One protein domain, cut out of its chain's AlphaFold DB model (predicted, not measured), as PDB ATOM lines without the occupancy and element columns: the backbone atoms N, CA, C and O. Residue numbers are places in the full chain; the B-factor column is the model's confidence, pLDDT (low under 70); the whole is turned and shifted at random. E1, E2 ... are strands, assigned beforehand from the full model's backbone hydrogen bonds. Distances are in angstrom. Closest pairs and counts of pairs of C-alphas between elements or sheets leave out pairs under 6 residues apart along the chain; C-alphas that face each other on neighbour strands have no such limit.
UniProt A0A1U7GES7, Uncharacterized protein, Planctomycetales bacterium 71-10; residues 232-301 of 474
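AT A GLANCE: This is residues 232 to 301 of the 474 residues of an uncharacterized protein of Planctomycetales bacterium 71-10 (UniProt A0A1U7GES7). With little regular structure, two loop-rich lobes stand side by side, each an antiparallel two-stranded hairpin with a long loop: E3 and E4 with residues 271 to 294, E1 and E2 with residues 235 to 256. The 70 printed residues have no named helix and four strands, E1 to E4 along the chain, holding 19 residues; the class is all strand. The whole is compact, radius of gyration of the C-alphas 12.6 A, and flat, spanning 32 by 30 by 15 A.

IN THESE COORDINATES: Find C-alpha 265 at (-14.875, 22.598, -42.744); from there E3, residues 265 to 270, runs 15.8 A. E4, residues 295 to 300, runs 16.4 A to C-alpha 300 at (-15.344, 21.275, -47.043). E1, residues 232 to 234, spans 6.6 A and E2, residues 257 to 260, 10.0 A.

HOW THE PARTS SIT: In hairpin E3 and E4, at 145 degrees, find N 268 and O 297 within hydrogen-bond range, 3.0 A. In hairpin E1 and E2, at 149 degrees, find N 259 and O 232, 2.8 A. E1 and E3 are only just apart, closest C-alphas 8.4 A.

THE WHOLE: The farthest C-alphas, of Asp 263 and Gly 290, are 34.2 A apart. The links E1 to E2 and E3 to E4 are long; E2 to E3 is tight. The printed part has no cut, and no printed residue is under pLDDT 70.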
ATOM      1  N   LEU A 232      -6.492  21.100 -37.158       89.00
ATOM      2  CA  LEU A 232      -5.735  19.949 -37.654       89.00
ATOM      3  C   LEU A 232      -4.250  20.282 -37.665       89.00
ATOM      4  O   LEU A 232      -3.866  21.404 -37.982       89.00
ATOM      5  N   TYR A 233      -3.426  19.297 -37.347       89.44
ATOM      6  CA  TYR A 233      -1.982  19.423 -37.242       89.44
ATOM      7  C   TYR A 233      -1.328  18.632 -38.368       89.44
ATOM      8  O   TYR A 233      -1.537  17.424 -38.468       89.44
ATOM      9  N   ALA A 234      -0.558  19.303 -39.223       88.25
ATOM     10  CA  ALA A 234       0.102  18.684 -40.370       88.25
ATOM     11  C   ALA A 234       1.611  18.950 -40.363       88.25
ATOM     12  O   ALA A 234       2.072  19.985 -39.875       88.25
ATOM     13  N   CYS A 235       2.387  18.009 -40.900       87.69
ATOM     14  CA  CYS A 235       3.828  18.180 -41.075       87.69
ATOM     15  C   CYS A 235       4.115  19.022 -42.331       87.69
ATOM     16  O   CYS A 235       3.489  18.823 -43.369       87.69
ATOM     17  N   MET A 236       5.086  19.940 -42.255       85.56
ATOM     18  CA  MET A 236       5.496  20.777 -43.396       85.56
ATOM     19  C   MET A 236       6.205  19.978 -44.498       85.56
ATOM     20  O   MET A 236       6.081  20.303 -45.675       85.56
ATOM     21  N   THR A 237       6.943  18.933 -44.120       84.81
ATOM     22  CA  THR A 237       7.707  18.093 -45.055       84.81
ATOM     23  C   THR A 237       6.892  16.906 -45.563       84.81
ATOM     24  O   THR A 237       7.110  16.434 -46.676       84.81
ATOM     25  N   HIS A 238       5.924  16.438 -44.773       81.62
ATOM     26  CA  HIS A 238       5.115  15.258 -45.064       81.62
ATOM     27  C   HIS A 238       3.618  15.606 -45.009       81.62
ATOM     28  O   HIS A 238       2.981  15.389 -43.974       81.62
ATOM     29  N   PRO A 239       3.035  16.141 -46.102       75.56
ATOM     30  CA  PRO A 239       1.635  16.575 -46.140       75.56
ATOM     31  C   PRO A 239       0.623  15.450 -45.881       75.56
ATOM     32  O   PRO A 239      -0.523  15.716 -45.527       75.56
ATOM     33  N   ASP A 240       1.043  14.196 -46.054       79.44
ATOM     34  CA  ASP A 240       0.247  13.000 -45.785       79.44
ATOM     35  C   ASP A 240       0.090  12.702 -44.282       79.44
ATOM     36  O   ASP A 240      -0.797  11.947 -43.881       79.44
ATOM     37  N   VAL A 241       0.919  13.315 -43.432       84.44
ATOM     38  CA  VAL A 241       0.847  13.177 -41.976       84.44
ATOM     39  C   VAL A 241      -0.045  14.276 -41.402       84.44
ATOM     40  O   VAL A 241       0.409  15.395 -41.156       84.44
ATOM     41  N   VAL A 242      -1.305  13.927 -41.127       86.38
ATOM     42  CA  VAL A 242      -2.299  14.812 -40.497       86.38
ATOM     43  C   VAL A 242      -2.837  14.185 -39.207       86.38
ATOM     44  O   VAL A 242      -3.224  13.016 -39.188       86.38
ATOM     45  N   LYS A 243      -2.879  14.962 -38.118       86.12
ATOM     46  CA  LYS A 243      -3.418  14.568 -36.804       86.12
ATOM     47  C   LYS A 243      -4.459  15.571 -36.297       86.12
ATOM     48  O   LYS A 243      -4.425  16.748 -36.645       86.12
ATOM     49  N   ALA A 244      -5.378  15.097 -35.455       85.31
ATOM     50  CA  ALA A 244      -6.368  15.938 -34.771       85.31
ATOM     51  C   ALA A 244      -5.806  16.636 -33.516       85.31
ATOM     52  O   ALA A 244      -6.354  17.637 -33.068       85.31
ATOM     53  N   GLU A 245      -4.701  16.123 -32.976       85.06
ATOM     54  CA  GLU A 245      -4.063  16.605 -31.750       85.06
ATOM     55  C   GLU A 245      -2.642  17.112 -32.032       85.06
ATOM     56  O   GLU A 245      -1.998  16.631 -32.978       85.06
ATOM     57  N   PRO A 246      -2.138  18.064 -31.223       88.94
ATOM     58  CA  PRO A 246      -0.755  18.504 -31.311       88.94
ATOM     59  C   PRO A 246       0.200  17.338 -31.036       88.94
ATOM     60  O   PRO A 246      -0.087  16.435 -30.251       88.94
ATOM     61  N   GLY A 247       1.364  17.360 -31.678       88.94
ATOM     62  CA  GLY A 247       2.385  16.346 -31.459       88.94
ATOM     63  C   GLY A 247       3.480  16.397 -32.509       88.94
ATOM     64  O   GLY A 247       3.593  17.357 -33.268       88.94
ATOM     65  N   THR A 248       4.276  15.334 -32.561       91.75
ATOM     66  CA  THR A 248       5.379  15.207 -33.513       91.75
ATOM     67  C   THR A 248       5.020  14.303 -34.690       91.75
ATOM     68  O   THR A 248       4.175  13.393 -34.607       91.75
ATOM     69  N   CYS A 249       5.665  14.574 -35.820       88.06
ATOM     70  CA  CYS A 249       5.608  13.759 -37.021       88.06
ATOM     71  C   CYS A 249       6.337  12.418 -36.793       88.06
ATOM     72  O   CYS A 249       7.470  12.408 -36.314       88.06
ATOM     73  N   PRO A 250       5.744  11.265 -37.155       89.00
ATOM     74  CA  PRO A 250       6.386   9.964 -36.974       89.00
ATOM     75  C   PRO A 250       7.561   9.723 -37.938       89.00
ATOM     76  O   PRO A 250       8.372   8.841 -37.671       89.00
ATOM     77  N   LYS A 251       7.656  10.480 -39.044       88.69
ATOM     78  CA  LYS A 251       8.698  10.306 -40.072       88.69
ATOM     79  C   LYS A 251       9.977  11.083 -39.758       88.69
ATOM     80  O   LYS A 251      11.058  10.511 -39.794       88.69
ATOM     81  N   ASP A 252       9.855  12.367 -39.430       90.88
ATOM     82  CA  ASP A 252      10.995  13.282 -39.239       90.88
ATOM     83  C   ASP A 252      11.093  13.863 -37.817       90.88
ATOM     84  O   ASP A 252      12.035  14.593 -37.517       90.88
ATOM     85  N   ARG A 253      10.149  13.524 -36.927       89.44
ATOM     86  CA  ARG A 253      10.066  14.008 -35.536       89.44
ATOM     87  C   ARG A 253       9.926  15.527 -35.390       89.44
ATOM     88  O   ARG A 253      10.055  16.029 -34.277       89.44
ATOM     89  N   THR A 254       9.611  16.244 -36.467       90.56
ATOM     90  CA  THR A 254       9.294  17.677 -36.410       90.56
ATOM     91  C   THR A 254       7.954  17.919 -35.717       90.56
ATOM     92  O   THR A 254       7.080  17.045 -35.687       90.56
ATOM     93  N   GLU A 255       7.795  19.104 -35.130       90.00
ATOM     94  CA  GLU A 255       6.538  19.530 -34.516       90.00
ATOM     95  C   GLU A 255       5.476  19.783 -35.595       90.00
ATOM     96  O   GLU A 255       5.739  20.414 -36.621       90.00
ATOM     97  N   LEU A 256       4.271  19.252 -35.385       90.94
ATOM     98  CA  LEU A 256       3.177  19.414 -36.334       90.94
ATOM     99  C   LEU A 256       2.554  20.805 -36.202       90.94
ATOM    100  O   LEU A 256       2.203  21.254 -35.112       90.94
ATOM    101  N   MET A 257       2.331  21.457 -37.340       88.94
ATOM    102  CA  MET A 257       1.791  22.811 -37.392       88.94
ATOM    103  C   MET A 257       0.264  22.777 -37.391       88.94
ATOM    104  O   MET A 257      -0.357  22.173 -38.270       88.94
ATOM    105  N   GLY A 258      -0.342  23.442 -36.407       88.12
ATOM    106  CA  GLY A 258      -1.793  23.518 -36.247       88.12
ATOM    107  C   GLY A 258      -2.438  24.558 -37.163       88.12
ATOM    108  O   GLY A 258      -2.196  25.756 -37.026       88.12
ATOM    109  N   ARG A 259      -3.332  24.115 -38.046       89.44
ATOM    110  CA  ARG A 259      -4.189  24.960 -38.882       89.44
ATOM    111  C   ARG A 259      -5.615  24.992 -38.312       89.44
ATOM    112  O   ARG A 259      -6.219  23.926 -38.164       89.44
ATOM    113  N   PRO A 260      -6.186  26.175 -38.011       90.50
ATOM    114  CA  PRO A 260      -7.596  26.285 -37.653       90.50
ATOM    115  C   PRO A 260      -8.485  25.940 -38.849       90.50
ATOM    116  O   PRO A 260      -8.196  26.318 -39.988       90.50
ATOM    117  N   LEU A 261      -9.561  25.210 -38.577       88.19
ATOM    118  CA  LEU A 261     -10.553  24.850 -39.579       88.19
ATOM    119  C   LEU A 261     -11.556  25.982 -39.758       88.19
ATOM    120  O   LEU A 261     -11.960  26.633 -38.795       88.19
ATOM    121  N   ARG A 262     -11.986  26.194 -40.999       87.31
ATOM    122  CA  ARG A 262     -13.048  27.153 -41.322       87.31
ATOM    123  C   ARG A 262     -14.410  26.643 -40.847       87.31
ATOM    124  O   ARG A 262     -14.560  25.481 -40.463       87.31
ATOM    125  N   ASP A 263     -15.414  27.509 -40.861       84.00
ATOM    126  CA  ASP A 263     -16.775  27.154 -40.425       84.00
ATOM    127  C   ASP A 263     -17.466  26.193 -41.390       84.00
ATOM    128  O   ASP A 263     -18.315  25.398 -40.991       84.00
ATOM    129  N   ASN A 264     -17.038  26.196 -42.651       86.00
ATOM    130  CA  ASN A 264     -17.486  25.267 -43.675       86.00
ATOM    131  C   ASN A 264     -16.709  23.942 -43.683       86.00
ATOM    132  O   ASN A 264     -16.967  23.089 -44.521       86.00
ATOM    133  N   GLN A 265     -15.748  23.763 -42.777       88.56
ATOM    134  CA  GLN A 265     -14.875  22.598 -42.744       88.56
ATOM    135  C   GLN A 265     -15.207  21.680 -41.570       88.56
ATOM    136  O   GLN A 265     -15.486  22.145 -40.460       88.56
ATOM    137  N   ARG A 266     -15.162  20.372 -41.821       86.88
ATOM    138  CA  ARG A 266     -15.329  19.317 -40.815       86.88
ATOM    139  C   ARG A 266     -14.226  18.282 -40.938       86.88
ATOM    140  O   ARG A 266     -13.670  18.080 -42.021       86.88
ATOM    141  N   VAL A 267     -13.948  17.600 -39.836       87.56
ATOM    142  CA  VAL A 267     -13.064  16.433 -39.837       87.56
ATOM    143  C   VAL A 267     -13.911  15.177 -39.891       87.56
ATOM    144  O   VAL A 267     -14.905  15.028 -39.178       87.56
ATOM    145  N   ARG A 268     -13.519  14.274 -40.776       88.62
ATOM    146  CA  ARG A 268     -14.101  12.944 -40.908       88.62
ATOM    147  C   ARG A 268     -12.960  11.940 -41.035       88.62
ATOM    148  O   ARG A 268     -11.833  12.319 -41.352       88.62
ATOM    149  N   TRP A 269     -13.209  10.678 -40.714       87.94
ATOM    150  CA  TRP A 269     -12.153   9.675 -40.599       87.94
ATOM    151  C   TRP A 269     -12.354   8.564 -41.624       87.94
ATOM    152  O   TRP A 269     -13.447   8.013 -41.710       87.94
ATOM    153  N   TRP A 270     -11.297   8.227 -42.367       89.75
ATOM    154  CA  TRP A 270     -11.310   7.226 -43.440       89.75
ATOM    155  C   TRP A 270     -10.282   6.127 -43.233       89.75
ATOM    156  O   TRP A 270      -9.206   6.357 -42.676       89.75
ATOM    157  N   CYS A 271     -10.581   4.938 -43.755       88.75
ATOM    158  CA  CYS A 271      -9.600   3.867 -43.824       88.75
ATOM    159  C   CYS A 271      -8.675   4.099 -45.033       88.75
ATOM    160  O   CYS A 271      -9.178   4.272 -46.143       88.75
ATOM    161  N   PRO A 272      -7.338   4.046 -44.870       85.25
ATOM    162  CA  PRO A 272      -6.402   4.149 -45.994       85.25
ATOM    163  C   PRO A 272      -6.574   3.051 -47.052       85.25
ATOM    164  O   PRO A 272      -6.266   3.282 -48.217       85.25
ATOM    165  N   MET A 273      -7.063   1.873 -46.646       86.50
ATOM    166  CA  MET A 273      -7.271   0.717 -47.526       86.50
ATOM    167  C   MET A 273      -8.694   0.635 -48.090       86.50
ATOM    168  O   MET A 273      -8.887   0.088 -49.168       86.50
ATOM    169  N   HIS A 274      -9.684   1.181 -47.381       85.00
ATOM    170  CA  HIS A 274     -11.096   1.107 -47.757       85.00
ATOM    171  C   HIS A 274     -11.727   2.504 -47.693       85.00
ATOM    172  O   HIS A 274     -12.288   2.872 -46.659       85.00
ATOM    173  N   PRO A 275     -11.642   3.297 -48.776       82.69
ATOM    174  CA  PRO A 275     -12.168   4.664 -48.807       82.69
ATOM    175  C   PRO A 275     -13.675   4.768 -48.532       82.69
ATOM    176  O   PRO A 275     -14.153   5.831 -48.152       82.69
ATOM    177  N   GLU A 276     -14.424   3.679 -48.692       85.19
ATOM    178  CA  GLU A 276     -15.856   3.630 -48.372       85.19
ATOM    179  C   GLU A 276     -16.132   3.547 -46.863       85.19
ATOM    180  O   GLU A 276     -17.203   3.934 -46.398       85.19
ATOM    181  N   VAL A 277     -15.161   3.088 -46.063       87.94
ATOM    182  CA  VAL A 277     -15.314   2.990 -44.608       87.94
ATOM    183  C   VAL A 277     -15.001   4.342 -43.977       87.94
ATOM    184  O   VAL A 277     -13.837   4.754 -43.890       87.94
ATOM    185  N   THR A 278     -16.054   5.011 -43.507       88.38
ATOM    186  CA  THR A 278     -15.993   6.352 -42.916       88.38
ATOM    187  C   THR A 278     -16.543   6.378 -41.491       88.38
ATOM    188  O   THR A 278     -17.359   5.544 -41.101       88.38
ATOM    189  N   SER A 279     -16.081   7.327 -40.677       86.12
ATOM    190  CA  SER A 279     -16.609   7.569 -39.333       86.12
ATOM    191  C   SER A 279     -16.565   9.053 -38.979       86.12
ATOM    192  O   SER A 279     -15.777   9.812 -39.545       86.12
ATOM    193  N   GLU A 280     -17.387   9.453 -38.009       83.62
ATOM    194  CA  GLU A 280     -17.414  10.802 -37.425       83.62
ATOM    195  C   GLU A 280     -16.677  10.891 -36.082       83.62
ATOM    196  O   GLU A 280     -16.614  11.960 -35.481       83.62
ATOM    197  N   ARG A 281     -16.130   9.774 -35.581       80.50
ATOM    198  CA  ARG A 281     -15.440   9.723 -34.289       80.50
ATOM    199  C   ARG A 281     -13.949   9.454 -34.480       80.50
ATOM    200  O   ARG A 281     -13.560   8.528 -35.193       80.50
ATOM    201  N   ALA A 282     -13.120  10.235 -33.792       81.94
ATOM    202  CA  ALA A 282     -11.685   9.986 -33.714       81.94
ATOM    203  C   ALA A 282     -11.398   8.620 -33.072       81.94
ATOM    204  O   ALA A 282     -12.074   8.206 -32.132       81.94
ATOM    205  N   GLY A 283     -10.386   7.913 -33.582       79.50
ATOM    206  CA  GLY A 283      -9.966   6.618 -33.037       79.50
ATOM    207  C   GLY A 283     -10.841   5.424 -33.440       79.50
ATOM    208  O   GLY A 283     -10.543   4.302 -33.032       79.50
ATOM    209  N   SER A 284     -11.883   5.634 -34.253       84.62
ATOM    210  CA  SER A 284     -12.651   4.550 -34.869       84.62
ATOM    211  C   SER A 284     -11.734   3.601 -35.644       84.62
ATOM    212  O   SER A 284     -10.758   4.027 -36.269       84.62
ATOM    213  N   LYS A 285     -12.044   2.305 -35.591       88.75
ATOM    214  CA  LYS A 285     -11.287   1.240 -36.256       88.75
ATOM    215  C   LYS A 285     -12.076   0.708 -37.447       88.75
ATOM    216  O   LYS A 285     -13.299   0.679 -37.415       88.75
ATOM    217  N   CYS A 286     -11.372   0.315 -38.498       88.25
ATOM    218  CA  CYS A 286     -11.976  -0.297 -39.672       88.25
ATOM    219  C   CYS A 286     -12.080  -1.813 -39.482       88.25
ATOM    220  O   CYS A 286     -11.057  -2.496 -39.415       88.25
ATOM    221  N   ASP A 287     -13.301  -2.341 -39.461       87.94
ATOM    222  CA  ASP A 287     -13.536  -3.784 -39.334       87.94
ATOM    223  C   ASP A 287     -13.077  -4.553 -40.584       87.94
ATOM    224  O   ASP A 287     -12.547  -5.658 -40.480       87.94
ATOM    225  N   ALA A 288     -13.176  -3.933 -41.764       84.69
ATOM    226  CA  ALA A 288     -12.829  -4.559 -43.041       84.69
ATOM    227  C   ALA A 288     -11.324  -4.848 -43.219       84.69
ATOM    228  O   ALA A 288     -10.967  -5.769 -43.945       84.69
ATOM    229  N   CYS A 289     -10.424  -4.095 -42.573       80.50
ATOM    230  CA  CYS A 289      -8.970  -4.322 -42.657       80.50
ATOM    231  C   CYS A 289      -8.344  -4.850 -41.356       80.50
ATOM    232  O   CYS A 289      -7.134  -4.735 -41.168       80.50
ATOM    233  N   GLY A 290      -9.148  -5.414 -40.448       82.00
ATOM    234  CA  GLY A 290      -8.634  -6.010 -39.210       82.00
ATOM    235  C   GLY A 290      -8.310  -4.999 -38.104       82.00
ATOM    236  O   GLY A 290      -7.420  -5.236 -37.291       82.00
ATOM    237  N   GLY A 291      -9.025  -3.873 -38.051       83.06
ATOM    238  CA  GLY A 291      -9.004  -2.955 -36.911       83.06
ATOM    239  C   GLY A 291      -8.027  -1.781 -37.017       83.06
ATOM    240  O   GLY A 291      -7.679  -1.187 -35.994       83.06
ATOM    241  N   MET A 292      -7.581  -1.421 -38.226       84.62
ATOM    242  CA  MET A 292      -6.738  -0.236 -38.432       84.62
ATOM    243  C   MET A 292      -7.484   1.044 -38.034       84.62
ATOM    244  O   MET A 292      -8.665   1.201 -38.350       84.62
ATOM    245  N   VAL A 293      -6.791   1.967 -37.363       85.94
ATOM    246  CA  VAL A 293      -7.362   3.255 -36.943       85.94
ATOM    247  C   VAL A 293      -7.578   4.149 -38.162       85.94
ATOM    248  O   VAL A 293      -6.679   4.319 -38.986       85.94
ATOM    249  N   LEU A 294      -8.776   4.719 -38.268       88.50
ATOM    250  CA  LEU A 294      -9.135   5.625 -39.351       88.50
ATOM    251  C   LEU A 294      -8.347   6.943 -39.245       88.50
ATOM    252  O   LEU A 294      -8.156   7.496 -38.159       88.50
ATOM    253  N   VAL A 295      -7.911   7.465 -40.390       85.81
ATOM    254  CA  VAL A 295      -7.087   8.678 -40.502       85.81
ATOM    255  C   VAL A 295      -7.991   9.888 -40.761       85.81
ATOM    256  O   VAL A 295      -8.920   9.776 -41.569       85.81
ATOM    257  N   PRO A 296      -7.756  11.043 -40.109       87.25
ATOM    258  CA  PRO A 296      -8.553  12.241 -40.350       87.25
ATOM    259  C   PRO A 296      -8.335  12.777 -41.773       87.25
ATOM    260  O   PRO A 296      -7.198  12.943 -42.215       87.25
ATOM    261  N   ARG A 297      -9.421  13.122 -42.468       85.56
ATOM    262  CA  ARG A 297      -9.400  13.998 -43.645       85.56
ATOM    263  C   ARG A 297     -10.361  15.164 -43.458       85.56
ATOM    264  O   ARG A 297     -11.326  15.103 -42.694       85.56
ATOM    265  N   LEU A 298     -10.051  16.238 -44.167       85.62
ATOM    266  CA  LEU A 298     -10.823  17.465 -44.170       85.62
ATOM    267  C   LEU A 298     -11.907  17.388 -45.244       85.62
ATOM    268  O   LEU A 298     -11.595  17.126 -46.403       85.62
ATOM    269  N   VAL A 299     -13.153  17.661 -44.868       87.44
ATOM    270  CA  VAL A 299     -14.253  17.867 -45.816       87.44
ATOM    271  C   VAL A 299     -14.679  19.314 -45.743       87.44
ATOM    272  O   VAL A 299     -14.964  19.828 -44.659       87.44
ATOM    273  N   SER A 300     -14.739  19.958 -46.899       88.25
ATOM    274  CA  SER A 300     -15.344  21.275 -47.043       88.25
ATOM    275  C   SER A 300     -16.781  21.107 -47.527       88.25
ATOM    276  O   SER A 300     -17.038  20.411 -48.506       88.25
ATOM    277  N   TYR A 301     -17.705  21.766 -46.847       87.81
ATOM    278  CA  TYR A 301     -19.115  21.847 -47.196       87.81
ATOM    279  C   TYR A 301     -19.419  23.204 -47.818       87.81
ATOM    280  O   TYR A 301     -18.735  24.200 -47.568       87.81
TER     281      TYR A 301